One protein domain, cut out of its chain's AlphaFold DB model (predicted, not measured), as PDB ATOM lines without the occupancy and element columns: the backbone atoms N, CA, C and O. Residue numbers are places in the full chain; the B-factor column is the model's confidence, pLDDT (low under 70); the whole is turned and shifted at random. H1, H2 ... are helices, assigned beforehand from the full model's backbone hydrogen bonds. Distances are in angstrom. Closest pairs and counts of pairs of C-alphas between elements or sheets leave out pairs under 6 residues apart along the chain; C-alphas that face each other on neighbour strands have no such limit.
ATOM      1  N   LEU A   2      27.715 -70.965 -30.306       59.66
ATOM      2  CA  LEU A   2      27.082 -69.833 -30.993       59.66
ATOM      3  C   LEU A   2      28.177 -68.970 -31.639       59.66
ATOM      4  O   LEU A   2      29.154 -68.613 -30.980       59.66
ATOM      5  N   THR A   3      28.047 -68.670 -32.933       78.69
ATOM      6  CA  THR A   3      28.961 -67.742 -33.622       78.69
ATOM      7  C   THR A   3      28.722 -66.312 -33.124       78.69
ATOM      8  O   THR A   3      27.610 -66.003 -32.697       78.69
ATOM      9  N   ASN A   4      29.707 -65.406 -33.221       80.06
ATOM     10  CA  ASN A   4      29.489 -63.992 -32.856       80.06
ATOM     11  C   ASN A   4      28.304 -63.373 -33.623       80.06
ATOM     12  O   ASN A   4      27.576 -62.559 -33.064       80.06
ATOM     13  N   LYS A   5      28.066 -63.817 -34.866       86.38
ATOM     14  CA  LYS A   5      26.891 -63.429 -35.653       86.38
ATOM     15  C   LYS A   5      25.588 -63.904 -35.005       86.38
ATOM     16  O   LYS A   5      24.682 -63.104 -34.822       86.38
ATOM     17  N   SER A   6      25.497 -65.179 -34.628       85.81
ATOM     18  CA  SER A   6      24.312 -65.718 -33.945       85.81
ATOM     19  C   SER A   6      24.049 -64.984 -32.628       85.81
ATOM     20  O   SER A   6      22.921 -64.604 -32.358       85.81
ATOM     21  N   ILE A   7      25.103 -64.702 -31.854       87.12
ATOM     22  CA  ILE A   7      24.994 -63.956 -30.591       87.12
ATOM     23  C   ILE A   7      24.497 -62.529 -30.827       87.12
ATOM     24  O   ILE A   7      23.679 -62.047 -30.056       87.12
ATOM     25  N   SER A   8      24.950 -61.860 -31.893       91.50
ATOM     26  CA  SER A   8      24.472 -60.508 -32.205       91.50
ATOM     27  C   SER A   8      22.975 -60.441 -32.490       91.50
ATOM     28  O   SER A   8      22.366 -59.411 -32.231       91.50
ATOM     29  N   ILE A   9      22.385 -61.532 -32.980       92.94
ATOM     30  CA  ILE A   9      20.942 -61.630 -33.197       92.94
ATOM     31  C   ILE A   9      20.245 -61.855 -31.854       92.94
ATOM     32  O   ILE A   9      19.361 -61.093 -31.500       92.94
ATOM     33  N   GLU A  10      20.689 -62.847 -31.075       89.69
ATOM     34  CA  GLU A  10      20.066 -63.201 -29.786       89.69
ATOM     35  C   GLU A  10      20.144 -62.087 -28.728       89.69
ATOM     36  O   GLU A  10      19.285 -61.989 -27.859       89.69
ATOM     37  N   VAL A  11      21.189 -61.255 -28.773       90.94
ATOM     38  CA  VAL A  11      21.416 -60.159 -27.812       90.94
ATOM     39  C   VAL A  11      21.004 -58.799 -28.401       90.94
ATOM     40  O   VAL A  11      21.284 -57.763 -27.808       90.94
ATOM     41  N   ASP A  12      20.344 -58.769 -29.562       94.62
ATOM     42  CA  ASP A  12      19.860 -57.543 -30.209       94.62
ATOM     43  C   ASP A  12      20.963 -56.480 -30.425       94.62
ATOM     44  O   ASP A  12      20.846 -55.331 -29.993       94.62
ATOM     45  N   PHE A  13      22.068 -56.859 -31.076       95.88
ATOM     46  CA  PHE A  13      23.083 -55.933 -31.611       95.88
ATOM     47  C   PHE A  13      23.490 -56.271 -33.059       95.88
ATOM     48  O   PHE A  13      24.624 -56.032 -33.490       95.88
ATOM     49  N   GLN A  14      22.577 -56.876 -33.821       96.31
ATOM     50  CA  GLN A  14      22.851 -57.394 -35.160       96.31
ATOM     51  C   GLN A  14      23.309 -56.301 -36.130       96.31
ATOM     52  O   GLN A  14      24.270 -56.540 -36.864       96.31
ATOM     53  N   ASN A  15      22.693 -55.113 -36.142       97.12
ATOM     54  CA  ASN A  15      23.061 -54.086 -37.123       97.12
ATOM     55  C   ASN A  15      24.474 -53.552 -36.863       97.12
ATOM     56  O   ASN A  15      25.250 -53.379 -37.806       97.12
ATOM     57  N   LEU A  16      24.852 -53.369 -35.593       97.38
ATOM     58  CA  LEU A  16      26.223 -53.069 -35.184       97.38
ATOM     59  C   LEU A  16      27.194 -54.143 -35.690       97.38
ATOM     60  O   LEU A  16      28.200 -53.813 -36.315       97.38
ATOM     61  N   TYR A  17      26.900 -55.425 -35.464       96.12
ATOM     62  CA  TYR A  17      27.780 -56.509 -35.906       96.12
ATOM     63  C   TYR A  17      27.909 -56.564 -37.434       96.12
ATOM     64  O   TYR A  17      29.019 -56.631 -37.967       96.12
ATOM     65  N   GLU A  18      26.787 -56.507 -38.154       95.75
ATOM     66  CA  GLU A  18      26.748 -56.591 -39.615       95.75
ATOM     67  C   GLU A  18      27.441 -55.408 -40.288       95.75
ATOM     68  O   GLU A  18      28.151 -55.601 -41.275       95.75
ATOM     69  N   THR A  19      27.324 -54.208 -39.714       96.75
ATOM     70  CA  THR A  19      28.028 -53.003 -40.175       96.75
ATOM     71  C   THR A  19      29.546 -53.219 -40.226       96.75
ATOM     72  O   THR A  19      30.203 -52.808 -41.183       96.75
ATOM     73  N   PHE A  20      30.118 -53.930 -39.248       96.69
ATOM     74  CA  PHE A  20      31.547 -54.261 -39.233       96.69
ATOM     75  C   PHE A  20      31.875 -55.517 -40.052       96.69
ATOM     76  O   PHE A  20      32.923 -55.568 -40.703       96.69
ATOM     77  N   ALA A  21      30.980 -56.508 -40.083       94.56
ATOM     78  CA  ALA A  21      31.164 -57.758 -40.826       94.56
ATOM     79  C   ALA A  21      31.242 -57.575 -42.348       94.56
ATOM     80  O   ALA A  21      31.819 -58.409 -43.040       94.56
ATOM     81  N   GLN A  22      30.724 -56.465 -42.880       89.75
ATOM     82  CA  GLN A  22      30.895 -56.108 -44.293       89.75
ATOM     83  C   GLN A  22      32.356 -55.828 -44.680       89.75
ATOM     84  O   GLN A  22      32.721 -55.937 -45.852       89.75
ATOM     85  N   ARG A  23      33.193 -55.451 -43.707       93.62
ATOM     86  CA  ARG A  23      34.591 -55.060 -43.922       93.62
ATOM     87  C   ARG A  23      35.587 -56.034 -43.301       93.62
ATOM     88  O   ARG A  23      36.650 -56.249 -43.878       93.62
ATOM     89  N   TYR A  24      35.270 -56.581 -42.134       92.69
ATOM     90  CA  TYR A  24      36.209 -57.331 -41.308       92.69
ATOM     91  C   TYR A  24      35.793 -58.796 -41.178       92.69
ATOM     92  O   TYR A  24      34.624 -59.094 -40.954       92.69
ATOM     93  N   GLN A  25      36.765 -59.708 -41.274       86.50
ATOM     94  CA  GLN A  25      36.540 -61.141 -41.032       86.50
ATOM     95  C   GLN A  25      36.275 -61.444 -39.551       86.50
ATOM     96  O   GLN A  25      35.468 -62.315 -39.243       86.50
ATOM     97  N   GLU A  26      36.912 -60.682 -38.657       85.88
ATOM     98  CA  GLU A  26      36.781 -60.732 -37.195       85.88
ATOM     99  C   GLU A  26      36.184 -59.392 -36.702       85.88
ATOM    100  O   GLU A  26      36.915 -58.518 -36.237       85.88
ATOM    101  N   PRO A  27      34.862 -59.147 -36.836       89.19
ATOM    102  CA  PRO A  27      34.274 -57.811 -36.641       89.19
ATOM    103  C   PRO A  27      34.448 -57.260 -35.227       89.19
ATOM    104  O   PRO A  27      34.595 -56.058 -35.030       89.19
ATOM    105  N   LYS A  28      34.437 -58.156 -34.242       84.75
ATOM    106  CA  LYS A  28      34.398 -57.838 -32.816       84.75
ATOM    107  C   LYS A  28      35.579 -56.983 -32.346       84.75
ATOM    108  O   LYS A  28      35.361 -56.011 -31.634       84.75
ATOM    109  N   GLU A  29      36.804 -57.318 -32.753       81.19
ATOM    110  CA  GLU A  29      38.002 -56.570 -32.333       81.19
ATOM    111  C   GLU A  29      37.938 -55.107 -32.795       81.19
ATOM    112  O   GLU A  29      38.283 -54.184 -32.057       81.19
ATOM    113  N   TYR A  30      37.409 -54.889 -34.001       92.50
ATOM    114  CA  TYR A  30      37.240 -53.557 -34.566       92.50
ATOM    115  C   TYR A  30      36.064 -52.798 -33.952       92.50
ATOM    116  O   TYR A  30      36.151 -51.575 -33.835       92.50
ATOM    117  N   ILE A  31      34.987 -53.486 -33.550       95.06
ATOM    118  CA  ILE A  31      33.870 -52.858 -32.831       95.06
ATOM    119  C   ILE A  31      34.403 -52.200 -31.556       95.06
ATOM    120  O   ILE A  31      34.221 -50.996 -31.386       95.06
ATOM    121  N   ASP A  32      35.133 -52.940 -30.714       88.69
ATOM    122  CA  ASP A  32      35.698 -52.406 -29.466       88.69
ATOM    123  C   ASP A  32      36.572 -51.171 -29.721       88.69
ATOM    124  O   ASP A  32      36.363 -50.107 -29.130       88.69
ATOM    125  N   GLU A  33      37.520 -51.281 -30.656       91.06
ATOM    126  CA  GLU A  33      38.440 -50.193 -30.989       91.06
ATOM    127  C   GLU A  33      37.697 -48.926 -31.441       91.06
ATOM    128  O   GLU A  33      38.042 -47.806 -31.042       91.06
ATOM    129  N   VAL A  34      36.677 -49.084 -32.286       96.56
ATOM    130  CA  VAL A  34      35.919 -47.960 -32.839       96.56
ATOM    131  C   VAL A  34      34.995 -47.340 -31.795       96.56
ATOM    132  O   VAL A  34      34.972 -46.113 -31.687       96.56
ATOM    133  N   LEU A  35      34.284 -48.140 -30.995       96.75
ATOM    134  CA  LEU A  35      33.402 -47.627 -29.944       96.75
ATOM    135  C   LEU A  35      34.183 -46.847 -28.875       96.75
ATOM    136  O   LEU A  35      33.705 -45.807 -28.417       96.75
ATOM    137  N   ILE A  36      35.401 -47.287 -28.531       91.69
ATOM    138  CA  ILE A  36      36.312 -46.551 -27.637       91.69
ATOM    139  C   ILE A  36      36.737 -45.228 -28.279       91.69
ATOM    140  O   ILE A  36      36.641 -44.170 -27.656       91.69
ATOM    141  N   LYS A  37      37.187 -45.250 -29.541       94.31
ATOM    142  CA  LYS A  37      37.602 -44.027 -30.252       94.31
ATOM    143  C   LYS A  37      36.467 -43.018 -30.385       94.31
ATOM    144  O   LYS A  37      36.731 -41.820 -30.373       94.31
ATOM    145  N   LEU A  38      35.232 -43.499 -30.500       97.31
ATOM    146  CA  LEU A  38      34.038 -42.668 -30.564       97.31
ATOM    147  C   LEU A  38      33.482 -42.272 -29.191       97.31
ATOM    148  O   LEU A  38      32.538 -41.500 -29.157       97.31
ATOM    149  N   GLN A  39      34.051 -42.740 -28.074       95.38
ATOM    150  CA  GLN A  39      33.546 -42.491 -26.710       95.38
ATOM    151  C   GLN A  39      32.133 -43.036 -26.445       95.38
ATOM    152  O   GLN A  39      31.453 -42.618 -25.509       95.38
ATOM    153  N   LEU A  40      31.677 -43.992 -27.256       97.38
ATOM    154  CA  LEU A  40      30.392 -44.652 -27.040       97.38
ATOM    155  C   LEU A  40      30.437 -45.557 -25.803       97.38
ATOM    156  O   LEU A  40      29.449 -45.641 -25.081       97.38
ATOM    157  N   ILE A  41      31.594 -46.168 -25.516       93.44
ATOM    158  CA  ILE A  41      31.800 -46.945 -24.285       93.44
ATOM    159  C   ILE A  41      31.665 -46.050 -23.048       93.44
ATOM    160  O   ILE A  41      30.924 -46.406 -22.136       93.44
ATOM    161  N   ASP A  42      32.289 -44.866 -23.056       89.94
ATOM    162  CA  ASP A  42      32.197 -43.892 -21.957       89.94
ATOM    163  C   ASP A  42      30.734 -43.487 -21.688       89.94
ATOM    164  O   ASP A  42      30.304 -43.362 -20.540       89.94
ATOM    165  N   LEU A  43      29.940 -43.310 -22.752       96.50
ATOM    166  CA  LEU A  43      28.517 -42.981 -22.645       96.50
ATOM    167  C   LEU A  43      27.690 -44.114 -22.052       96.50
ATOM    168  O   LEU A  43      26.852 -43.865 -21.180       96.50
ATOM    169  N   VAL A  44      27.928 -45.345 -22.498       95.19
ATOM    170  CA  VAL A  44      27.258 -46.508 -21.920       95.19
ATOM    171  C   VAL A  44      27.643 -46.667 -20.449       95.19
ATOM    172  O   VAL A  44      26.761 -46.864 -19.619       95.19
ATOM    173  N   GLU A  45      28.921 -46.518 -20.094       89.81
ATOM    174  CA  GLU A  45      29.389 -46.623 -18.707       89.81
ATOM    175  C   GLU A  45      28.757 -45.555 -17.801       89.81
ATOM    176  O   GLU A  45      28.344 -45.863 -16.679       89.81
ATOM    177  N   LEU A  46      28.607 -44.321 -18.295       89.81
ATOM    178  CA  LEU A  46      27.909 -43.250 -17.582       89.81
ATOM    179  C   LEU A  46      26.445 -43.622 -17.295       89.81
ATOM    180  O   LEU A  46      25.987 -43.481 -16.158       89.81
ATOM    181  N   CYS A  47      25.728 -44.128 -18.305       93.88
ATOM    182  CA  CYS A  47      24.326 -44.531 -18.182       93.88
ATOM    183  C   CYS A  47      24.163 -45.729 -17.233       93.88
ATOM    184  O   CYS A  47      23.373 -45.680 -16.291       93.88
ATOM    185  N   GLN A  48      24.978 -46.772 -17.401       89.44
ATOM    186  CA  GLN A  48      24.948 -47.954 -16.538       89.44
ATOM    187  C   GLN A  48      25.329 -47.625 -15.094       89.44
ATOM    188  O   GLN A  48      24.790 -48.207 -14.154       89.44
ATOM    189  N   SER A  49      26.258 -46.693 -14.878       84.44
ATOM    190  CA  SER A  49      26.612 -46.246 -13.529       84.44
ATOM    191  C   SER A  49      25.427 -45.598 -12.818       84.44
ATOM    192  O   SER A  49      25.317 -45.722 -11.600       84.44
ATOM    193  N   TYR A  50      24.521 -44.950 -13.554       89.75
ATOM    194  CA  TYR A  50      23.309 -44.365 -12.988       89.75
ATOM    195  C   TYR A  50      22.309 -45.440 -12.568       89.75
ATOM    196  O   TYR A  50      21.854 -45.422 -11.423       89.75
ATOM    197  N   GLU A  51      22.034 -46.410 -13.445       88.62
ATOM    198  CA  GLU A  51      21.140 -47.540 -13.147       88.62
ATOM    199  C   GLU A  51      21.622 -48.362 -11.945       88.62
ATOM    200  O   GLU A  51      20.825 -48.779 -11.109       88.62
ATOM    201  N   ASN A  52      22.942 -48.531 -11.808       85.88
ATOM    202  CA  ASN A  52      23.554 -49.273 -10.702       85.88
ATOM    203  C   ASN A  52      23.748 -48.435  -9.421       85.88
ATOM    204  O   ASN A  52      24.339 -48.916  -8.455       85.88
ATOM    205  N   GLY A  53      23.309 -47.171  -9.398       85.44
ATOM    206  CA  GLY A  53      23.457 -46.286  -8.237       85.44
ATOM    207  C   GLY A  53      24.903 -45.875  -7.923       85.44
ATOM    208  O   GLY A  53      25.191 -45.392  -6.825       85.44
ATOM    209  N   ASN A  54      25.834 -46.026  -8.870       83.88
ATOM    210  CA  ASN A  54      27.236 -45.633  -8.732       83.88
ATOM    211  C   ASN A  54      27.426 -44.124  -8.975       83.88
ATOM    212  O   ASN A  54      28.125 -43.676  -9.887       83.88
ATOM    213  N   TYR A  55      26.796 -43.306  -8.133       86.00
ATOM    214  CA  TYR A  55      26.806 -41.851  -8.289       86.00
ATOM    215  C   TYR A  55      28.202 -41.233  -8.122       86.00
ATOM    216  O   TYR A  55      28.493 -40.206  -8.727       86.00
ATOM    217  N   ASN A  56      29.092 -41.855  -7.341       80.31
ATOM    218  CA  ASN A  56      30.458 -41.354  -7.145       80.31
ATOM    219  C   ASN A  56      31.274 -41.369  -8.444       80.31
ATOM    220  O   ASN A  56      32.028 -40.425  -8.705       80.31
ATOM    221  N   PHE A  57      31.104 -42.408  -9.265       80.25
ATOM    222  CA  PHE A  57      31.716 -42.474 -10.588       80.25
ATOM    223  C   PHE A  57      31.206 -41.340 -11.483       80.25
ATOM    224  O   PHE A  57      32.002 -40.548 -11.981       80.25
ATOM    225  N   ILE A  58      29.881 -41.179 -11.577       84.69
ATOM    226  CA  ILE A  58      29.244 -40.117 -12.373       84.69
ATOM    227  C   ILE A  58      29.777 -38.738 -11.972       84.69
ATOM    228  O   ILE A  58      30.190 -37.958 -12.824       84.69
ATOM    229  N   LEU A  59      29.825 -38.435 -10.671       84.75
ATOM    230  CA  LEU A  59      30.347 -37.158 -10.175       84.75
ATOM    231  C   LEU A  59      31.818 -36.940 -10.558       84.75
ATOM    232  O   LEU A  59      32.223 -35.807 -10.828       84.75
ATOM    233  N   THR A  60      32.614 -38.009 -10.588       81.81
ATOM    234  CA  THR A  60      34.021 -37.959 -10.994       81.81
ATOM    235  C   THR A  60      34.155 -37.649 -12.483       81.81
ATOM    236  O   THR A  60      34.895 -36.727 -12.835       81.81
ATOM    237  N   GLU A  61      33.404 -38.332 -13.348       80.69
ATOM    238  CA  GLU A  61      33.418 -38.084 -14.797       80.69
ATOM    239  C   GLU A  61      32.896 -36.685 -15.144       80.69
ATOM    240  O   GLU A  61      33.547 -35.925 -15.865       80.69
ATOM    241  N   LEU A  62      31.787 -36.275 -14.525       87.62
ATOM    242  CA  LEU A  62      31.200 -34.947 -14.707       87.62
ATOM    243  C   LEU A  62      32.149 -33.818 -14.281       87.62
ATOM    244  O   LEU A  62      32.198 -32.759 -14.913       87.62
ATOM    245  N   LYS A  63      32.968 -34.044 -13.248       87.00
ATOM    246  CA  LYS A  63      34.000 -33.089 -12.830       87.00
ATOM    247  C   LYS A  63      35.096 -32.926 -13.885       87.00
ATOM    248  O   LYS A  63      35.550 -31.800 -14.089       87.00
ATOM    249  N   LYS A  64      35.503 -33.999 -14.578       84.00
ATOM    250  CA  LYS A  64      36.520 -33.938 -15.652       84.00
ATOM    251  C   LYS A  64      36.052 -33.090 -16.833       84.00
ATOM    252  O   LYS A  64      36.851 -32.376 -17.437       84.00
ATOM    253  N   VAL A  65      34.758 -33.146 -17.144       85.50
ATOM    254  CA  VAL A  65      34.149 -32.381 -18.246       85.50
ATOM    255  C   VAL A  65      33.670 -30.990 -17.817       85.50
ATOM    256  O   VAL A  65      33.248 -30.196 -18.657       85.50
ATOM    257  N   GLY A  66      33.792 -30.656 -16.528       84.06
ATOM    258  CA  GLY A  66      33.431 -29.349 -15.983       84.06
ATOM    259  C   GLY A  66      31.921 -29.118 -15.888       84.06
ATOM    260  O   GLY A  66      31.476 -27.971 -15.976       84.06
ATOM    261  N   TYR A  67      31.131 -30.182 -15.727       84.12
ATOM    262  CA  TYR A  67      29.684 -30.069 -15.570       84.12
ATOM    263  C   TYR A  67      29.345 -29.389 -14.226       84.12
ATOM    264  O   TYR A  67      29.829 -29.813 -13.171       84.12
ATOM    265  N   PRO A  68      28.531 -28.319 -14.220       79.44
ATOM    266  CA  PRO A  68      28.191 -27.608 -12.996       79.44
ATOM    267  C   PRO A  68      27.156 -28.394 -12.178       79.44
ATOM    268  O   PRO A  68      26.036 -28.586 -12.626       79.44
ATOM    269  N   ILE A  69      27.505 -28.802 -10.955       85.06
ATOM    270  CA  ILE A  69      26.552 -29.367  -9.981       85.06
ATOM    271  C   ILE A  69      26.566 -28.487  -8.733       85.06
ATOM    272  O   ILE A  69      27.258 -28.773  -7.756       85.06
ATOM    273  N   LYS A  70      25.854 -27.357  -8.786       87.06
ATOM    274  CA  LYS A  70      25.794 -26.372  -7.692       87.06
ATOM    275  C   LYS A  70      24.423 -26.330  -7.031       87.06
ATOM    276  O   LYS A  70      24.327 -26.070  -5.836       87.06
ATOM    277  N   THR A  71      23.373 -26.581  -7.802       90.88
ATOM    278  CA  THR A  71      21.981 -26.451  -7.377       90.88
ATOM    279  C   THR A  71      21.247 -27.789  -7.436       90.88
ATOM    280  O   THR A  71      21.705 -28.756  -8.044       90.88
ATOM    281  N   ILE A  72      20.077 -27.854  -6.794       89.25
ATOM    282  CA  ILE A  72      19.162 -28.996  -6.934       89.25
ATOM    283  C   ILE A  72      18.677 -29.110  -8.385       89.25
ATOM    284  O   ILE A  72      18.581 -30.218  -8.903       89.25
ATOM    285  N   ALA A  73      18.451 -27.977  -9.058       91.69
ATOM    286  CA  ALA A  73      18.063 -27.947 -10.464       91.69
ATOM    287  C   ALA A  73      19.127 -28.590 -11.371       91.69
ATOM    288  O   ALA A  73      18.774 -29.346 -12.268       91.69
ATOM    289  N   ASP A  74      20.420 -28.385 -11.093       89.25
ATOM    290  CA  ASP A  74      21.504 -29.014 -11.865       89.25
ATOM    291  C   ASP A  74      21.481 -30.547 -11.749       89.25
ATOM    292  O   ASP A  74      21.736 -31.256 -12.723       89.25
ATOM    293  N   LYS A  75      21.158 -31.063 -10.553       89.56
ATOM    294  CA  LYS A  75      21.012 -32.507 -10.304       89.56
ATOM    295  C   LYS A  75      19.770 -33.073 -10.980       89.56
ATOM    296  O   LYS A  75      19.828 -34.174 -11.515       89.56
ATOM    297  N   GLN A  76      18.670 -32.323 -10.947       93.31
ATOM    298  CA  GLN A  76      17.425 -32.702 -11.608       93.31
ATOM    299  C   GLN A  76      17.622 -32.776 -13.124       93.31
ATOM    300  O   GLN A  76      17.279 -33.785 -13.727       93.31
ATOM    301  N   LYS A  77      18.287 -31.776 -13.711       93.81
ATOM    302  CA  LYS A  77      18.643 -31.788 -15.129       93.81
ATOM    303  C   LYS A  77      19.539 -32.977 -15.487       93.81
ATOM    304  O   LYS A  77      19.261 -33.676 -16.447       93.81
ATOM    305  N   LEU A  78      20.592 -33.233 -14.704       93.44
ATOM    306  CA  LEU A  78      21.475 -34.381 -14.942       93.44
ATOM    307  C   LEU A  78      20.696 -35.703 -14.944       93.44
ATOM    308  O   LEU A  78      20.946 -36.569 -15.778       93.44
ATOM    309  N   LYS A  79      19.768 -35.856 -13.996       94.25
ATOM    310  CA  LYS A  79      18.877 -37.010 -13.934       94.25
ATOM    311  C   LYS A  79      18.044 -37.125 -15.215       94.25
ATOM    312  O   LYS A  79      18.055 -38.187 -15.821       94.25
ATOM    313  N   GLU A  80      17.380 -36.050 -15.627       96.62
ATOM    314  CA  GLU A  80      16.552 -36.014 -16.841       96.62
ATOM    315  C   GLU A  80      17.365 -36.343 -18.103       96.62
ATOM    316  O   GLU A  80      16.920 -37.141 -18.923       96.62
ATOM    317  N   ASP A  81      18.574 -35.791 -18.231       96.56
ATOM    318  CA  ASP A  81      19.450 -36.030 -19.380       96.56
ATOM    319  C   ASP A  81      19.913 -37.505 -19.452       96.56
ATOM    320  O   ASP A  81      19.980 -38.081 -20.540       96.56
ATOM    321  N   ILE A  82      20.215 -38.141 -18.309       95.19
ATOM    322  CA  ILE A  82      20.579 -39.569 -18.261       95.19
ATOM    323  C   ILE A  82      19.351 -40.460 -18.498       95.19
ATOM    324  O   ILE A  82      19.436 -41.413 -19.268       95.19
ATOM    325  N   GLU A  83      18.203 -40.156 -17.886       96.25
ATOM    326  CA  GLU A  83      16.952 -40.899 -18.103       96.25
ATOM    327  C   GLU A  83      16.492 -40.821 -19.566       96.25
ATOM    328  O   GLU A  83      15.998 -41.810 -20.109       96.25
ATOM    329  N   TYR A  84      16.705 -39.682 -20.229       97.88
ATOM    330  CA  TYR A  84      16.482 -39.543 -21.664       97.88
ATOM    331  C   TYR A  84      17.370 -40.500 -22.472       97.88
ATOM    332  O   TYR A  84      16.865 -41.205 -23.341       97.88
ATOM    333  N   LEU A  85      18.672 -40.564 -22.170       97.81
ATOM    334  CA  LEU A  85      19.616 -41.445 -22.867       97.81
ATOM    335  C   LEU A  85      19.323 -42.934 -22.645       97.81
ATOM    336  O   LEU A  85      19.455 -43.721 -23.579       97.81
ATOM    337  N   LEU A  86      18.897 -43.315 -21.440       95.19
ATOM    338  CA  LEU A  86      18.506 -44.693 -21.120       95.19
ATOM    339  C   LEU A  86      17.294 -45.169 -21.933       95.19
ATOM    340  O   LEU A  86      17.198 -46.349 -22.258       95.19
ATOM    341  N   ASN A  87      16.393 -44.252 -22.292       96.06
ATOM    342  CA  ASN A  87      15.196 -44.537 -23.087       96.06
ATOM    343  C   ASN A  87      15.330 -44.080 -24.553       96.06
ATOM    344  O   ASN A  87      14.331 -43.949 -25.258       96.06
ATOM    345  N   PHE A  88      16.549 -43.789 -25.017       97.25
ATOM    346  CA  PHE A  88      16.777 -43.240 -26.348       97.25
ATOM    347  C   PHE A  88      16.700 -44.324 -27.433       97.25
ATOM    348  O   PHE A  88      17.462 -45.290 -27.418       97.25
ATOM    349  N   GLU A  89      15.818 -44.132 -28.418       94.94
ATOM    350  CA  GLU A  89      15.564 -45.101 -29.503       94.94
ATOM    351  C   GLU A  89      16.262 -44.758 -30.837       94.94
ATOM    352  O   GLU A  89      16.050 -45.436 -31.840       94.94
ATOM    353  N   GLY A  90      17.094 -43.711 -30.878       96.81
ATOM    354  CA  GLY A  90      17.781 -43.264 -32.097       96.81
ATOM    355  C   GLY A  90      19.173 -43.871 -32.321       96.81
ATOM    356  O   GLY A  90      19.606 -44.817 -31.651       96.81
ATOM    357  N   GLY A  91      19.912 -43.276 -33.263       98.19
ATOM    358  CA  GLY A  91      21.254 -43.716 -33.648       98.19
ATOM    359  C   GLY A  91      22.298 -43.514 -32.545       98.19
ATOM    360  O   GLY A  91      22.265 -42.531 -31.804       98.19
ATOM    361  N   ALA A  92      23.290 -44.400 -32.457       98.12
ATOM    362  CA  ALA A  92      24.336 -44.330 -31.432       98.12
ATOM    363  C   ALA A  92      25.084 -42.981 -31.432       98.12
ATOM    364  O   ALA A  92      25.339 -42.393 -30.380       98.12
ATOM    365  N   ILE A  93      25.386 -42.449 -32.619       97.94
ATOM    366  CA  ILE A  93      26.060 -41.151 -32.769       97.94
ATOM    367  C   ILE A  93      25.151 -39.979 -32.373       97.94
ATOM    368  O   ILE A  93      25.638 -38.969 -31.865       97.94
ATOM    369  N   GLU A  94      23.835 -40.100 -32.544       98.25
ATOM    370  CA  GLU A  94      22.874 -39.074 -32.126       98.25
ATOM    371  C   GLU A  94      22.803 -38.978 -30.598       98.25
ATOM    372  O   GLU A  94      22.882 -37.874 -30.051       98.25
ATOM    373  N   ALA A  95      22.755 -40.123 -29.905       98.31
ATOM    374  CA  ALA A  95      22.851 -40.190 -28.445       98.31
ATOM    375  C   ALA A  95      24.155 -39.552 -27.941       98.31
ATOM    376  O   ALA A  95      24.164 -38.751 -27.004       98.31
ATOM    377  N   LEU A  96      25.266 -39.845 -28.618       97.94
ATOM    378  CA  LEU A  96      26.565 -39.271 -28.294       97.94
ATOM    379  C   LEU A  96      26.607 -37.750 -28.507       97.94
ATOM    380  O   LEU A  96      27.110 -37.013 -27.658       97.94
ATOM    381  N   HIS A  97      26.037 -37.249 -29.604       97.69
ATOM    382  CA  HIS A  97      25.902 -35.812 -29.832       97.69
ATOM    383  C   HIS A  97      25.035 -35.139 -28.766       97.69
ATOM    384  O   HIS A  97      25.392 -34.056 -28.298       97.69
ATOM    385  N   TYR A  98      23.946 -35.777 -28.334       98.31
ATOM    386  CA  TYR A  98      23.143 -35.295 -27.214       98.31
ATOM    387  C   TYR A  98      23.980 -35.186 -25.931       98.31
ATOM    388  O   TYR A  98      23.960 -34.144 -25.270       98.31
ATOM    389  N   ALA A  99      24.779 -36.209 -25.616       97.38
ATOM    390  CA  ALA A  99      25.665 -36.207 -24.454       97.38
ATOM    391  C   ALA A  99      26.714 -35.081 -24.515       97.38
ATOM    392  O   ALA A  99      26.956 -34.407 -23.509       97.38
ATOM    393  N   PHE A 100      27.296 -34.813 -25.689       96.62
ATOM    394  CA  PHE A 100      28.207 -33.678 -25.878       96.62
ATOM    395  C   PHE A 100      27.502 -32.328 -25.707       96.62
ATOM    396  O   PHE A 100      28.018 -31.445 -25.020       96.62
ATOM    397  N   ASN A 101      26.317 -32.164 -26.301       96.31
ATOM    398  CA  ASN A 101      25.553 -30.916 -26.249       96.31
ATOM    399  C   ASN A 101      25.112 -30.574 -24.820       96.31
ATOM    400  O   ASN A 101      25.143 -29.407 -24.424       96.31
ATOM    401  N   ASN A 102      24.782 -31.594 -24.026       94.88
ATOM    402  CA  ASN A 102      24.435 -31.446 -22.616       94.88
ATOM    403  C   ASN A 102      25.642 -31.518 -21.671       94.88
ATOM    404  O   ASN A 102      25.471 -31.418 -20.463       94.88
ATOM    405  N   ARG A 103      26.876 -31.589 -22.195       94.00
ATOM    406  CA  ARG A 103      28.130 -31.631 -21.416       94.00
ATOM    407  C   ARG A 103      28.243 -32.826 -20.464       94.00
ATOM    408  O   ARG A 103      28.988 -32.750 -19.491       94.00
ATOM    409  N   LEU A 104      27.539 -33.919 -20.746       93.94
ATOM    410  CA  LEU A 104      27.691 -35.179 -20.015       93.94
ATOM    411  C   LEU A 104      29.052 -35.817 -20.306       93.94
ATOM    412  O   LEU A 104      29.669 -36.411 -19.428       93.94
ATOM    413  N   ILE A 105      29.537 -35.639 -21.538       93.44
ATOM    414  CA  ILE A 105      30.853 -36.079 -22.003       93.44
ATOM    415  C   ILE A 105      31.509 -34.921 -22.757       93.44
ATOM    416  O   ILE A 105      30.836 -34.089 -23.368       93.44
ATOM    417  N   LYS A 106      32.840 -34.854 -22.727       93.25
ATOM    418  CA  LYS A 106      33.631 -33.936 -23.551       93.25
ATOM    419  C   LYS A 106      34.284 -34.714 -24.689       93.25
ATOM    420  O   LYS A 106      34.882 -35.758 -24.440       93.25
ATOM    421  N   LYS A 107      34.230 -34.159 -25.905       95.56
ATOM    422  CA  LYS A 107      34.933 -34.700 -27.077       95.56
ATOM    423  C   LYS A 107      36.423 -34.875 -26.777       95.56
ATOM    424  O   LYS A 107      37.097 -33.904 -26.418       95.56
ATOM    425  N   SER A 108      36.922 -36.092 -26.938       93.38
ATOM    426  CA  SER A 108      38.334 -36.436 -26.812       93.38
ATOM    427  C   SER A 108      39.107 -36.103 -28.093       93.38
ATOM    428  O   SER A 108      38.537 -35.898 -29.169       93.38
ATOM    429  N   GLU A 109      40.437 -36.081 -28.000       95.56
ATOM    430  CA  GLU A 109      41.299 -35.988 -29.185       95.56
ATOM    431  C   GLU A 109      41.118 -37.199 -30.110       95.56
ATOM    432  O   GLU A 109      41.103 -37.033 -31.328       95.56
ATOM    433  N   SER A 110      40.910 -38.398 -29.548       94.06
ATOM    434  CA  SER A 110      40.658 -39.617 -30.324       94.06
ATOM    435  C   SER A 110      39.358 -39.533 -31.127       94.06
ATOM    436  O   SER A 110      39.365 -39.897 -32.305       94.06
ATOM    437  N   PHE A 111      38.290 -38.989 -30.536       96.25
ATOM    438  CA  PHE A 111      37.026 -38.731 -31.220       96.25
ATOM    439  C   PHE A 111      37.234 -37.744 -32.367       96.25
ATOM    440  O   PHE A 111      36.929 -38.057 -33.517       96.25
ATOM    441  N   ASN A 112      37.832 -36.582 -32.086       97.62
ATOM    442  CA  ASN A 112      38.066 -35.558 -33.106       97.62
ATOM    443  C   ASN A 112      38.922 -36.101 -34.261       97.62
ATOM    444  O   ASN A 112      38.558 -35.947 -35.423       97.62
ATOM    445  N   ALA A 113      40.003 -36.824 -33.957       97.94
ATOM    446  CA  ALA A 113      40.851 -37.455 -34.964       97.94
ATOM    447  C   ALA A 113      40.119 -38.548 -35.764       97.94
ATOM    448  O   ALA A 113      40.449 -38.796 -36.925       97.94
ATOM    449  N   TYR A 114      39.148 -39.247 -35.170       97.50
ATOM    450  CA  TYR A 114      38.302 -40.192 -35.898       97.50
ATOM    451  C   TYR A 114      37.396 -39.468 -36.895       97.50
ATOM    452  O   TYR A 114      37.378 -39.835 -38.071       97.50
ATOM    453  N   ILE A 115      36.706 -38.416 -36.449       97.69
ATOM    454  CA  ILE A 115      35.815 -37.617 -37.294       97.69
ATOM    455  C   ILE A 115      36.588 -36.971 -38.447       97.69
ATOM    456  O   ILE A 115      36.204 -37.156 -39.600       97.69
ATOM    457  N   SER A 116      37.734 -36.337 -38.181       97.75
ATOM    458  CA  SER A 116      38.554 -35.726 -39.235       97.75
ATOM    459  C   SER A 116      39.047 -36.742 -40.268       97.75
ATOM    460  O   SER A 116      39.064 -36.449 -41.460       97.75
ATOM    461  N   ARG A 117      39.411 -37.966 -39.853       96.81
ATOM    462  CA  ARG A 117      39.789 -39.037 -40.795       96.81
ATOM    463  C   ARG A 117      38.609 -39.515 -41.638       96.81
ATOM    464  O   ARG A 117      38.805 -39.819 -42.811       96.81
ATOM    465  N   LYS A 118      37.407 -39.596 -41.057       96.75
ATOM    466  CA  LYS A 118      36.175 -39.925 -41.787       96.75
ATOM    467  C   LYS A 118      35.866 -38.859 -42.838       96.75
ATOM    468  O   LYS A 118      35.570 -39.199 -43.975       96.75
ATOM    469  N   GLU A 119      35.949 -37.585 -42.464       96.62
ATOM    470  CA  GLU A 119      35.700 -36.447 -43.357       96.62
ATOM    471  C   GLU A 119      36.727 -36.383 -44.490       96.62
ATOM    472  O   GLU A 119      36.342 -36.319 -45.654       96.62
ATOM    473  N   ALA A 120      38.021 -36.497 -44.174       96.75
ATOM    474  CA  ALA A 120      39.083 -36.528 -45.178       96.75
ATOM    475  C   ALA A 120      38.920 -37.699 -46.159       96.75
ATOM    476  O   ALA A 120      39.108 -37.526 -47.358       96.75
ATOM    477  N   PHE A 121      38.528 -38.875 -45.658       96.56
ATOM    478  CA  PHE A 121      38.222 -40.026 -46.503       96.56
ATOM    479  C   PHE A 121      36.994 -39.781 -47.387       96.56
ATOM    480  O   PHE A 121      37.030 -40.065 -48.573       96.56
ATOM    481  N   SER A 122      35.918 -39.206 -46.848       94.00
ATOM    482  CA  SER A 122      34.732 -38.884 -47.649       94.00
ATOM    483  C   SER A 122      35.051 -37.920 -48.795       94.00
ATOM    484  O   SER A 122      34.463 -38.045 -49.862       94.00
ATOM    485  N   LEU A 123      35.977 -36.980 -48.584       94.38
ATOM    486  CA  LEU A 123      36.440 -36.056 -49.621       94.38
ATOM    487  C   LEU A 123      37.323 -36.744 -50.671       94.38
ATOM    488  O   LEU A 123      37.279 -36.360 -51.835       94.38
ATOM    489  N   SER A 124      38.111 -37.760 -50.296       93.69
ATOM    490  CA  SER A 124      38.960 -38.479 -51.258       93.69
ATOM    491  C   SER A 124      38.166 -39.348 -52.239       93.69
ATOM    492  O   SER A 124      38.659 -39.643 -53.324       93.69
ATOM    493  N   LEU A 125      36.936 -39.728 -51.881       92.88
ATOM    494  CA  LEU A 125      36.034 -40.511 -52.734       92.88
ATOM    495  C   LEU A 125      35.352 -39.688 -53.839       92.88
ATOM    496  O   LEU A 125      34.632 -40.249 -54.663       92.88
ATOM    497  N   ASP A 126      35.559 -38.369 -53.869       88.19
ATOM    498  CA  ASP A 126      34.919 -37.469 -54.829       88.19
ATOM    499  C   ASP A 126      35.604 -37.503 -56.207       88.19
ATOM    500  O   ASP A 126      36.162 -36.516 -56.682       88.19
ATOM    501  N   ASN A 127      35.609 -38.677 -56.840       92.38
ATOM    502  CA  ASN A 127      36.194 -38.894 -58.159       92.38
ATOM    503  C   ASN A 127      35.314 -39.816 -59.026       92.38
ATOM    504  O   ASN A 127      34.570 -40.659 -58.522       92.38
ATOM    505  N   ASP A 128      35.372 -39.628 -60.347       93.38
ATOM    506  CA  ASP A 128      34.476 -40.314 -61.291       93.38
ATOM    507  C   ASP A 128      34.736 -41.821 -61.380       93.38
ATOM    508  O   ASP A 128      33.803 -42.601 -61.584       93.38
ATOM    509  N   GLU A 129      35.986 -42.238 -61.177       93.75
ATOM    510  CA  GLU A 129      36.389 -43.644 -61.147       93.75
ATOM    511  C   GLU A 129      35.673 -44.392 -60.015       93.75
ATOM    512  O   GLU A 129      34.981 -45.383 -60.259       93.75
ATOM    513  N   TYR A 130      35.752 -43.866 -58.793       95.94
ATOM    514  CA  TYR A 130      35.100 -44.438 -57.623       95.94
ATOM    515  C   TYR A 130      33.577 -44.469 -57.765       95.94
ATOM    516  O   TYR A 130      32.950 -45.487 -57.466       95.94
ATOM    517  N   ARG A 131      32.965 -43.384 -58.260       95.06
ATOM    518  CA  ARG A 131      31.510 -43.327 -58.496       95.06
ATOM    519  C   ARG A 131      31.063 -44.406 -59.479       95.06
ATOM    520  O   ARG A 131      30.150 -45.170 -59.173       95.06
ATOM    521  N   THR A 132      31.759 -44.519 -60.610       94.88
ATOM    522  CA  THR A 132      31.472 -45.528 -61.640       94.88
ATOM    523  C   THR A 132      31.637 -46.941 -61.084       94.88
ATOM    524  O   THR A 132      30.793 -47.812 -61.306       94.88
ATOM    525  N   PHE A 133      32.700 -47.186 -60.315       96.69
ATOM    526  CA  PHE A 133      32.909 -48.466 -59.644       96.69
ATOM    527  C   PHE A 133      31.775 -48.788 -58.663       96.69
ATOM    528  O   PHE A 133      31.209 -49.881 -58.717       96.69
ATOM    529  N   LYS A 134      31.402 -47.836 -57.796       96.25
ATOM    530  CA  LYS A 134      30.337 -47.988 -56.792       96.25
ATOM    531  C   LYS A 134      28.996 -48.325 -57.443       96.25
ATOM    532  O   LYS A 134      28.327 -49.254 -56.990       96.25
ATOM    533  N   GLU A 135      28.620 -47.634 -58.519       95.69
ATOM    534  CA  GLU A 135      27.387 -47.907 -59.271       95.69
ATOM    535  C   GLU A 135      27.357 -49.333 -59.839       95.69
ATOM    536  O   GLU A 135      26.383 -50.063 -59.640       95.69
ATOM    537  N   ASN A 136      28.449 -49.769 -60.475       95.12
ATOM    538  CA  ASN A 136      28.571 -51.128 -61.006       95.12
ATOM    539  C   ASN A 136      28.565 -52.195 -59.901       95.12
ATOM    540  O   ASN A 136      27.946 -53.253 -60.037       95.12
ATOM    541  N   TYR A 137      29.219 -51.918 -58.775       95.50
ATOM    542  CA  TYR A 137      29.247 -52.832 -57.641       95.50
ATOM    543  C   TYR A 137      27.840 -53.035 -57.058       95.50
ATOM    544  O   TYR A 137      27.434 -54.165 -56.774       95.50
ATOM    545  N   ILE A 138      27.074 -51.949 -56.901       92.75
ATOM    546  CA  ILE A 138      25.700 -51.978 -56.378       92.75
ATOM    547  C   ILE A 138      24.736 -52.649 -57.367       92.75
ATOM    548  O   ILE A 138      23.818 -53.343 -56.934       92.75
ATOM    549  N   SER A 139      24.961 -52.519 -58.679       93.62
ATOM    550  CA  SER A 139      24.131 -53.157 -59.713       93.62
ATOM    551  C   SER A 139      24.339 -54.675 -59.850       93.62
ATOM    552  O   SER A 139      23.675 -55.322 -60.660       93.62
ATOM    553  N   GLY A 140      25.217 -55.269 -59.033       92.00
ATOM    554  CA  GLY A 140      25.429 -56.717 -58.949       92.00
ATOM    555  C   GLY A 140      26.783 -57.190 -59.477       92.00
ATOM    556  O   GLY A 140      27.127 -58.362 -59.282       92.00
ATOM    557  N   GLN A 141      27.590 -56.294 -60.057       94.06
ATOM    558  CA  GLN A 141      28.961 -56.581 -60.492       94.06
ATOM    559  C   GLN A 141      29.943 -56.495 -59.314       94.06
ATOM    560  O   GLN A 141      30.948 -55.804 -59.350       94.06
ATOM    561  N   ASN A 142      29.637 -57.188 -58.220       93.38
ATOM    562  CA  ASN A 142      30.354 -57.078 -56.947       93.38
ATOM    563  C   ASN A 142      31.584 -57.993 -56.818       93.38
ATOM    564  O   ASN A 142      32.134 -58.140 -55.729       93.38
ATOM    565  N   THR A 143      32.016 -58.621 -57.913       94.94
ATOM    566  CA  THR A 143      33.269 -59.381 -57.978       94.94
ATOM    567  C   THR A 143      34.026 -59.021 -59.249       94.94
ATOM    568  O   THR A 143      33.410 -58.703 -60.269       94.94
ATOM    569  N   TYR A 144      35.355 -59.135 -59.209       95.25
ATOM    570  CA  TYR A 144      36.221 -58.880 -60.361       95.25
ATOM    571  C   TYR A 144      35.779 -59.659 -61.612       95.25
ATOM    572  O   TYR A 144      35.602 -59.096 -62.693       95.25
ATOM    573  N   THR A 145      35.496 -60.955 -61.451       94.88
ATOM    574  CA  THR A 145      35.021 -61.819 -62.543       94.88
ATOM    575  C   THR A 145      33.695 -61.341 -63.132       94.88
ATOM    576  O   THR A 145      33.489 -61.437 -64.338       94.88
ATOM    577  N   ARG A 146      32.780 -60.827 -62.302       95.62
ATOM    578  CA  ARG A 146      31.490 -60.307 -62.772       95.62
ATOM    579  C   ARG A 146      31.665 -58.999 -63.542       95.62
ATOM    580  O   ARG A 146      31.134 -58.893 -64.642       95.62
ATOM    581  N   MET A 147      32.480 -58.071 -63.031       93.94
ATOM    582  CA  MET A 147      32.787 -56.808 -63.720       93.94
ATOM    583  C   MET A 147      33.413 -57.042 -65.099       93.94
ATOM    584  O   MET A 147      32.907 -56.540 -66.102       93.94
ATOM    585  N   THR A 148      34.453 -57.870 -65.165       93.56
ATOM    586  CA  THR A 148      35.133 -58.197 -66.430       93.56
ATOM    587  C   THR A 148      34.216 -58.932 -67.410       93.56
ATOM    588  O   THR A 148      34.198 -58.612 -68.596       93.56
ATOM    589  N   SER A 149      33.373 -59.852 -66.927       94.38
ATOM    590  CA  SER A 149      32.367 -60.529 -67.766       94.38
ATOM    591  C   SER A 149      31.293 -59.578 -68.308       94.38
ATOM    592  O   SER A 149      30.715 -59.846 -69.359       94.38
ATOM    593  N   ALA A 150      31.025 -58.470 -67.614       92.50
ATOM    594  CA  ALA A 150      30.118 -57.413 -68.058       92.50
ATOM    595  C   ALA A 150      30.772 -56.420 -69.042       92.50
ATOM    596  O   ALA A 150      30.112 -55.476 -69.473       92.50
ATOM    597  N   GLY A 151      32.042 -56.628 -69.413       91.12
ATOM    598  CA  GLY A 151      32.785 -55.754 -70.323       91.12
ATOM    599  C   GLY A 151      33.364 -54.502 -69.658       91.12
ATOM    600  O   GLY A 151      33.717 -53.559 -70.361       91.12
ATOM    601  N   ILE A 152      33.447 -54.473 -68.325       91.81
ATOM    602  CA  ILE A 152      34.090 -53.384 -67.583       91.81
ATOM    603  C   ILE A 152      35.594 -53.666 -67.534       91.81
ATOM    604  O   ILE A 152      36.024 -54.659 -66.942       91.81
ATOM    605  N   GLU A 153      36.384 -52.794 -68.157       92.19
ATOM    606  CA  GLU A 153      37.846 -52.850 -68.107       92.19
ATOM    607  C   GLU A 153      38.340 -52.292 -66.768       92.19
ATOM    608  O   GLU A 153      38.201 -51.104 -66.481       92.19
ATOM    609  N   ILE A 154      38.890 -53.169 -65.931       94.44
ATOM    610  CA  ILE A 154      39.490 -52.828 -64.643       94.44
ATOM    611  C   ILE A 154      40.582 -53.850 -64.324       94.44
ATOM    612  O   ILE A 154      40.415 -55.042 -64.590       94.44
ATOM    613  N   GLU A 155      41.697 -53.396 -63.760       95.88
ATOM    614  CA  GLU A 155      42.759 -54.280 -63.272       95.88
ATOM    615  C   GLU A 155      42.370 -54.895 -61.916       95.88
ATOM    616  O   GLU A 155      41.691 -54.264 -61.104       95.88
ATOM    617  N   GLU A 156      42.806 -56.124 -61.628       95.88
ATOM    618  CA  GLU A 156      42.429 -56.815 -60.379       95.88
ATOM    619  C   GLU A 156      42.912 -56.060 -59.126       95.88
ATOM    620  O   GLU A 156      42.198 -55.967 -58.126       95.88
ATOM    621  N   GLU A 157      44.104 -55.465 -59.183       96.19
ATOM    622  CA  GLU A 157      44.642 -54.635 -58.100       96.19
ATOM    623  C   GLU A 157      43.764 -53.403 -57.841       96.19
ATOM    624  O   GLU A 157      43.388 -53.133 -56.700       96.19
ATOM    625  N   GLN A 158      43.361 -52.712 -58.909       95.75
ATOM    626  CA  GLN A 158      42.487 -51.543 -58.845       95.75
ATOM    627  C   GLN A 158      41.099 -51.902 -58.297       95.75
ATOM    628  O   GLN A 158      40.582 -51.205 -57.425       95.75
ATOM    629  N   PHE A 159      40.521 -53.029 -58.734       96.75
ATOM    630  CA  PHE A 159      39.272 -53.554 -58.175       96.75
ATOM    631  C   PHE A 159      39.380 -53.753 -56.659       96.75
ATOM    632  O   PHE A 159      38.497 -53.331 -55.910       96.75
ATOM    633  N   ASN A 160      40.463 -54.382 -56.199       96.12
ATOM    634  CA  ASN A 160      40.661 -54.681 -54.784       96.12
ATOM    635  C   ASN A 160      40.808 -53.410 -53.934       96.12
ATOM    636  O   ASN A 160      40.276 -53.360 -52.823       96.12
ATOM    637  N   GLU A 161      41.497 -52.380 -54.429       96.50
ATOM    638  CA  GLU A 161      41.612 -51.096 -53.727       96.50
ATOM    639  C   GLU A 161      40.265 -50.365 -53.646       96.50
ATOM    640  O   GLU A 161      39.819 -50.028 -52.545       96.50
ATOM    641  N   LEU A 162      39.547 -50.229 -54.766       96.44
ATOM    642  CA  LEU A 162      38.224 -49.591 -54.788       96.44
ATOM    643  C   LEU A 162      37.201 -50.361 -53.935       96.44
ATOM    644  O   LEU A 162      36.368 -49.760 -53.251       96.44
ATOM    645  N   GLU A 163      37.281 -51.695 -53.894       96.31
ATOM    646  CA  GLU A 163      36.435 -52.507 -53.018       96.31
ATOM    647  C   GLU A 163      36.739 -52.243 -51.534       96.31
ATOM    648  O   GLU A 163      35.818 -52.106 -50.718       96.31
ATOM    649  N   LYS A 164      38.021 -52.137 -51.155       95.69
ATOM    650  CA  LYS A 164      38.413 -51.782 -49.781       95.69
ATOM    651  C   LYS A 164      37.889 -50.403 -49.394       95.69
ATOM    652  O   LYS A 164      37.477 -50.231 -48.240       95.69
ATOM    653  N   GLU A 165      37.906 -49.438 -50.307       96.56
ATOM    654  CA  GLU A 165      37.353 -48.102 -50.090       96.56
ATOM    655  C   GLU A 165      35.830 -48.141 -49.943       96.56
ATOM    656  O   GLU A 165      35.305 -47.630 -48.956       96.56
ATOM    657  N   LEU A 166      35.114 -48.845 -50.823       96.31
ATOM    658  CA  LEU A 166      33.661 -49.030 -50.734       96.31
ATOM    659  C   LEU A 166      33.228 -49.710 -49.430       96.31
ATOM    660  O   LEU A 166      32.300 -49.257 -48.763       96.31
ATOM    661  N   LYS A 167      33.927 -50.767 -49.003       96.06
ATOM    662  CA  LYS A 167      33.673 -51.414 -47.703       96.06
ATOM    663  C   LYS A 167      33.933 -50.464 -46.529       96.06
ATOM    664  O   LYS A 167      33.308 -50.597 -45.481       96.06
ATOM    665  N   LYS A 168      34.874 -49.521 -46.665       96.81
ATOM    666  CA  LYS A 168      35.160 -48.498 -45.642       96.81
ATOM    667  C   LYS A 168      34.066 -47.438 -45.588       96.81
ATOM    668  O   LYS A 168      33.661 -47.048 -44.499       96.81
ATOM    669  N   GLU A 169      33.609 -46.985 -46.748       96.62
ATOM    670  CA  GLU A 169      32.511 -46.033 -46.885       96.62
ATOM    671  C   GLU A 169      31.233 -46.601 -46.263       96.62
ATOM    672  O   GLU A 169      30.687 -45.978 -45.359       96.62
ATOM    673  N   LYS A 170      30.842 -47.831 -46.627       95.88
ATOM    674  CA  LYS A 170      29.671 -48.520 -46.055       95.88
ATOM    675  C   LYS A 170      29.736 -48.668 -44.537       95.88
ATOM    676  O   LYS A 170      28.729 -48.479 -43.863       95.88
ATOM    677  N   LEU A 171      30.918 -48.966 -43.988       96.88
ATOM    678  CA  LEU A 171      31.130 -48.989 -42.538       96.88
ATOM    679  C   LEU A 171      30.813 -47.621 -41.913       96.88
ATOM    680  O   LEU A 171      30.125 -47.558 -40.899       96.88
ATOM    681  N   PHE A 172      31.302 -46.526 -42.503       97.00
ATOM    682  CA  PHE A 172      31.011 -45.183 -42.004       97.00
ATOM    683  C   PHE A 172      29.544 -44.789 -42.192       97.00
ATOM    684  O   PHE A 172      28.965 -44.230 -41.267       97.00
ATOM    685  N   GLU A 173      28.944 -45.074 -43.346       95.44
ATOM    686  CA  GLU A 173      27.522 -44.824 -43.600       95.44
ATOM    687  C   GLU A 173      26.652 -45.567 -42.581       95.44
ATOM    688  O   GLU A 173      25.815 -44.949 -41.934       95.44
ATOM    689  N   GLY A 174      26.907 -46.861 -42.358       96.31
ATOM    690  CA  GLY A 174      26.199 -47.657 -41.358       96.31
ATOM    691  C   GLY A 174      26.365 -47.087 -39.951       96.31
ATOM    692  O   GLY A 174      25.383 -46.719 -39.313       96.31
ATOM    693  N   LEU A 175      27.608 -46.920 -39.494       96.31
ATOM    694  CA  LEU A 175      27.917 -46.500 -38.124       96.31
ATOM    695  C   LEU A 175      27.406 -45.093 -37.771       96.31
ATOM    696  O   LEU A 175      27.085 -44.836 -36.614       96.31
ATOM    697  N   PHE A 176      27.360 -44.176 -38.742       96.69
ATOM    698  CA  PHE A 176      26.901 -42.795 -38.545       96.69
ATOM    699  C   PHE A 176      25.450 -42.562 -38.985       96.69
ATOM    700  O   PHE A 176      24.985 -41.421 -38.950       96.69
ATOM    701  N   SER A 177      24.732 -43.615 -39.377       95.00
ATOM    702  CA  SER A 177      23.294 -43.563 -39.644       95.00
ATOM    703  C   SER A 177      22.482 -44.059 -38.440       95.00
ATOM    704  O   SER A 177      23.034 -44.691 -37.535       95.00
ATOM    705  N   PRO A 178      21.154 -43.849 -38.434       95.00
ATOM    706  CA  PRO A 178      20.274 -44.400 -37.404       95.00
ATOM    707  C   PRO A 178      20.168 -45.936 -37.387       95.00
ATOM    708  O   PRO A 178      19.496 -46.465 -36.509       95.00
ATOM    709  N   ILE A 179      20.792 -46.660 -38.332       96.31
ATOM    710  CA  ILE A 179      20.708 -48.131 -38.393       96.31
ATOM    711  C   ILE A 179      21.378 -48.797 -37.186       96.31
ATOM    712  O   ILE A 179      20.860 -49.774 -36.653       96.31
ATOM    713  N   VAL A 180      22.508 -48.247 -36.725       97.62
ATOM    714  CA  VAL A 180      23.181 -48.680 -35.499       97.62
ATOM    715  C   VAL A 180      22.628 -47.838 -34.359       97.62
ATOM    716  O   VAL A 180      23.018 -46.683 -34.165       97.62
ATOM    717  N   THR A 181      21.689 -48.408 -33.611       98.38
ATOM    718  CA  THR A 181      21.026 -47.693 -32.514       98.38
ATOM    719  C   THR A 181      21.915 -47.613 -31.276       98.38
ATOM    720  O   THR A 181      22.806 -48.439 -31.064       98.38
ATOM    721  N   PHE A 182      21.660 -46.631 -30.408       98.38
ATOM    722  CA  PHE A 182      22.351 -46.568 -29.116       98.38
ATOM    723  C   PHE A 182      22.068 -47.811 -28.258       98.38
ATOM    724  O   PHE A 182      22.968 -48.321 -27.591       98.38
ATOM    725  N   LYS A 183      20.847 -48.352 -28.343       97.62
ATOM    726  CA  LYS A 183      20.447 -49.577 -27.647       97.62
ATOM    727  C   LYS A 183      21.291 -50.788 -28.053       97.62
ATOM    728  O   LYS A 183      21.732 -51.524 -27.177       97.62
ATOM    729  N   GLU A 184      21.592 -50.964 -29.341       97.75
ATOM    730  CA  GLU A 184      22.486 -52.046 -29.785       97.75
ATOM    731  C   GLU A 184      23.897 -51.910 -29.193       97.75
ATOM    732  O   GLU A 184      24.519 -52.905 -28.823       97.75
ATOM    733  N   VAL A 185      24.406 -50.681 -29.053       97.56
ATOM    734  CA  VAL A 185      25.709 -50.432 -28.417       97.56
ATOM    735  C   VAL A 185      25.666 -50.762 -26.921       97.56
ATOM    736  O   VAL A 185      26.590 -51.396 -26.412       97.56
ATOM    737  N   VAL A 186      24.584 -50.407 -26.218       95.81
ATOM    738  CA  VAL A 186      24.364 -50.805 -24.814       95.81
ATOM    739  C   VAL A 186      24.329 -52.330 -24.681       95.81
ATOM    740  O   VAL A 186      25.020 -52.889 -23.826       95.81
ATOM    741  N   ASN A 187      23.581 -53.011 -25.549       94.56
ATOM    742  CA  ASN A 187      23.477 -54.469 -25.576       94.56
ATOM    743  C   ASN A 187      24.832 -55.136 -25.830       94.56
ATOM    744  O   ASN A 187      25.215 -56.071 -25.121       94.56
ATOM    745  N   TYR A 188      25.607 -54.611 -26.780       94.12
ATOM    746  CA  TYR A 188      26.969 -55.061 -27.032       94.12
ATOM    747  C   TYR A 188      27.866 -54.898 -25.794       94.12
ATOM    748  O   TYR A 188      28.557 -55.840 -25.406       94.12
ATOM    749  N   CYS A 189      27.822 -53.750 -25.114       90.69
ATOM    750  CA  CYS A 189      28.569 -53.527 -23.873       90.69
ATOM    751  C   CYS A 189      28.140 -54.476 -22.741       90.69
ATOM    752  O   CYS A 189      28.988 -54.977 -21.998       90.69
ATOM    753  N   ASN A 190      26.844 -54.780 -22.617       88.62
ATOM    754  CA  ASN A 190      26.341 -55.790 -21.678       88.62
ATOM    755  C   ASN A 190      26.897 -57.182 -22.008       88.62
ATOM    756  O   ASN A 190      27.354 -57.895 -21.115       88.62
ATOM    757  N   TYR A 191      26.967 -57.529 -23.295       85.62
ATOM    758  CA  TYR A 191      27.625 -58.749 -23.764       85.62
ATOM    759  C   TYR A 191      29.143 -58.766 -23.521       85.62
ATOM    760  O   TYR A 191      29.739 -59.817 -23.269       85.62
ATOM    761  N   MET A 192      29.819 -57.621 -23.612       79.38
ATOM    762  CA  MET A 192      31.250 -57.509 -23.311       79.38
ATOM    763  C   MET A 192      31.549 -57.633 -21.817       79.38
ATOM    764  O   MET A 192      32.538 -58.264 -21.462       79.38
ATOM    765  N   SER A 193      30.687 -57.083 -20.964       69.31
ATOM    766  CA  SER A 193      30.838 -57.083 -19.503       69.31
ATOM    767  C   SER A 193      30.323 -58.351 -18.811       69.31
ATOM    768  O   SER A 193      30.207 -58.363 -17.590       69.31
ATOM    769  N   GLU A 194      30.023 -59.408 -19.576       64.94
ATOM    770  CA  GLU A 194      29.512 -60.694 -19.068       64.94
ATOM    771  C   GLU A 194      28.187 -60.570 -18.287       64.94
ATOM    772  O   GLU A 194      27.808 -61.467 -17.543       64.94
ATOM    773  N   LYS A 195      27.431 -59.482 -18.494       55.50
ATOM    774  CA  LYS A 195      26.103 -59.259 -17.892       55.50
ATOM    775  C   LYS A 195      24.972 -59.984 -18.637       55.50
ATOM    776  O   LYS A 195      23.802 -59.710 -18.389       55.50
ATOM    777  N   VAL A 196      25.309 -60.871 -19.572       52.88
ATOM    778  CA  VAL A 196      24.360 -61.648 -20.381       52.88
ATOM    779  C   VAL A 196      24.652 -63.137 -20.242       52.88
ATOM    780  O   VAL A 196      25.799 -63.540 -20.068       52.88
ATOM    781  N   GLU A 197      23.612 -63.958 -20.372       47.12
ATOM    782  CA  GLU A 197      23.675 -65.412 -20.153       47.12
ATOM    783  C   GLU A 197      24.532 -66.167 -21.194       47.12
ATOM    784  O   GLU A 197      24.886 -67.326 -20.985       47.12
TER     785      GLU A 197
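What this domain is: This is residues 2 to 197 of the 283 residues of an uncharacterized protein of Sulfurospirillum sp. SL2-1 (UniProt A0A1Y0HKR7). This is a long, loose assembly of helices: H2, H3, H4, H7 and H12 cluster in the body, with H5 and H6 toward one end. At the other end is an arm in which H8 leads out and H11 comes back, with H9 and H10 at its tip; the hairpin of H1 and H2 lies on one side, and residues 70 to 76 stick out. The printed part has 196 residues with twelve named helices, H1 to H12 in order, and no named strand, an all-helix class. It is loose, with a radius of gyration of the C-alphas of 20.2 A, and spans 70 by 39 by 23 A.

Where its parts are: H1, residues 4 to 10, begins at C-alpha 4 at (29.489, -63.992, -32.856). H2 is residues 14 to 21, H3 27 to 37, H4 40 to 51 and H5 55 to 65. H6, residues 72 to 86, is 21.2 A long; H7 is residues 92 to 101. H8, residues 109 to 124, is 22.3 A long. H9 is residues 128 to 138 and H10 144 to 149. H11, residues 156 to 175, is 28.5 A long and ends at (27.917, -46.500, -38.124). H12, residues 182 to 192, ends at (31.250, -57.509, -23.311).

How they stand to each other: H2 and H4 are the hubs, touching four helices each. H1 and H2 form a hairpin, at a shallow tilt of 14 degrees, with closest C-alphas Ser 8 and Gln 14 at 4.6 A. H2 touches H3, closest C-alphas Phe 20 and Pro 27 at 5.2 A; H12, Leu 16 and Glu 184 at 6.6 A; and residues 170 to 175 of H11, Thr 19 and Leu 171 at 5.6 A. H4 touches H12 about perpendicular, 84 degrees, closest C-alphas Val 44 and Val 186 at 5.9 A. It touches H7, Leu 40 and Leu 96 at 6.7 A, and H6, Cys 47 and Ile 82 at 6.2 A. H4 and H5 form a hairpin, their tilt of 37 degrees only just steep, closest C-alphas Leu 46 and Ile 58 at 6.2 A. H7 and H12 touch only at their ends, Ala 92 and Phe 182 at 3.8 A. H3 and H8 only just touch, with 3 pairs of C-alphas within 8 A, closest Lys 37 and Ser 110 at 5.4 A. H8 and H11 are close but not clearly touching, Lys 118 and Phe 172 at 7.4 A. H9 and H11 only just touch, with 3 pairs, closest Tyr 130 and Leu 162 at 6.7 A. H10 is close to but not clearly touching H11, Tyr 144 and Phe 159 at 6.5 A. Helix packing is mostly crossed, with 2 of 10 touching pairs at a shallow tilt. Every O i to N i+4 pair is within hydrogen-bond range in each helix but H2, with 3 of 4.

The domain as a whole: The two C-alphas farthest apart are those of Thr 71 and Gly 151, 70.3 A. The printed part has no cut and no long link. Residue 2 and residues 193 to 197 have pLDDT under 70; the mean of the printed part is 92.0.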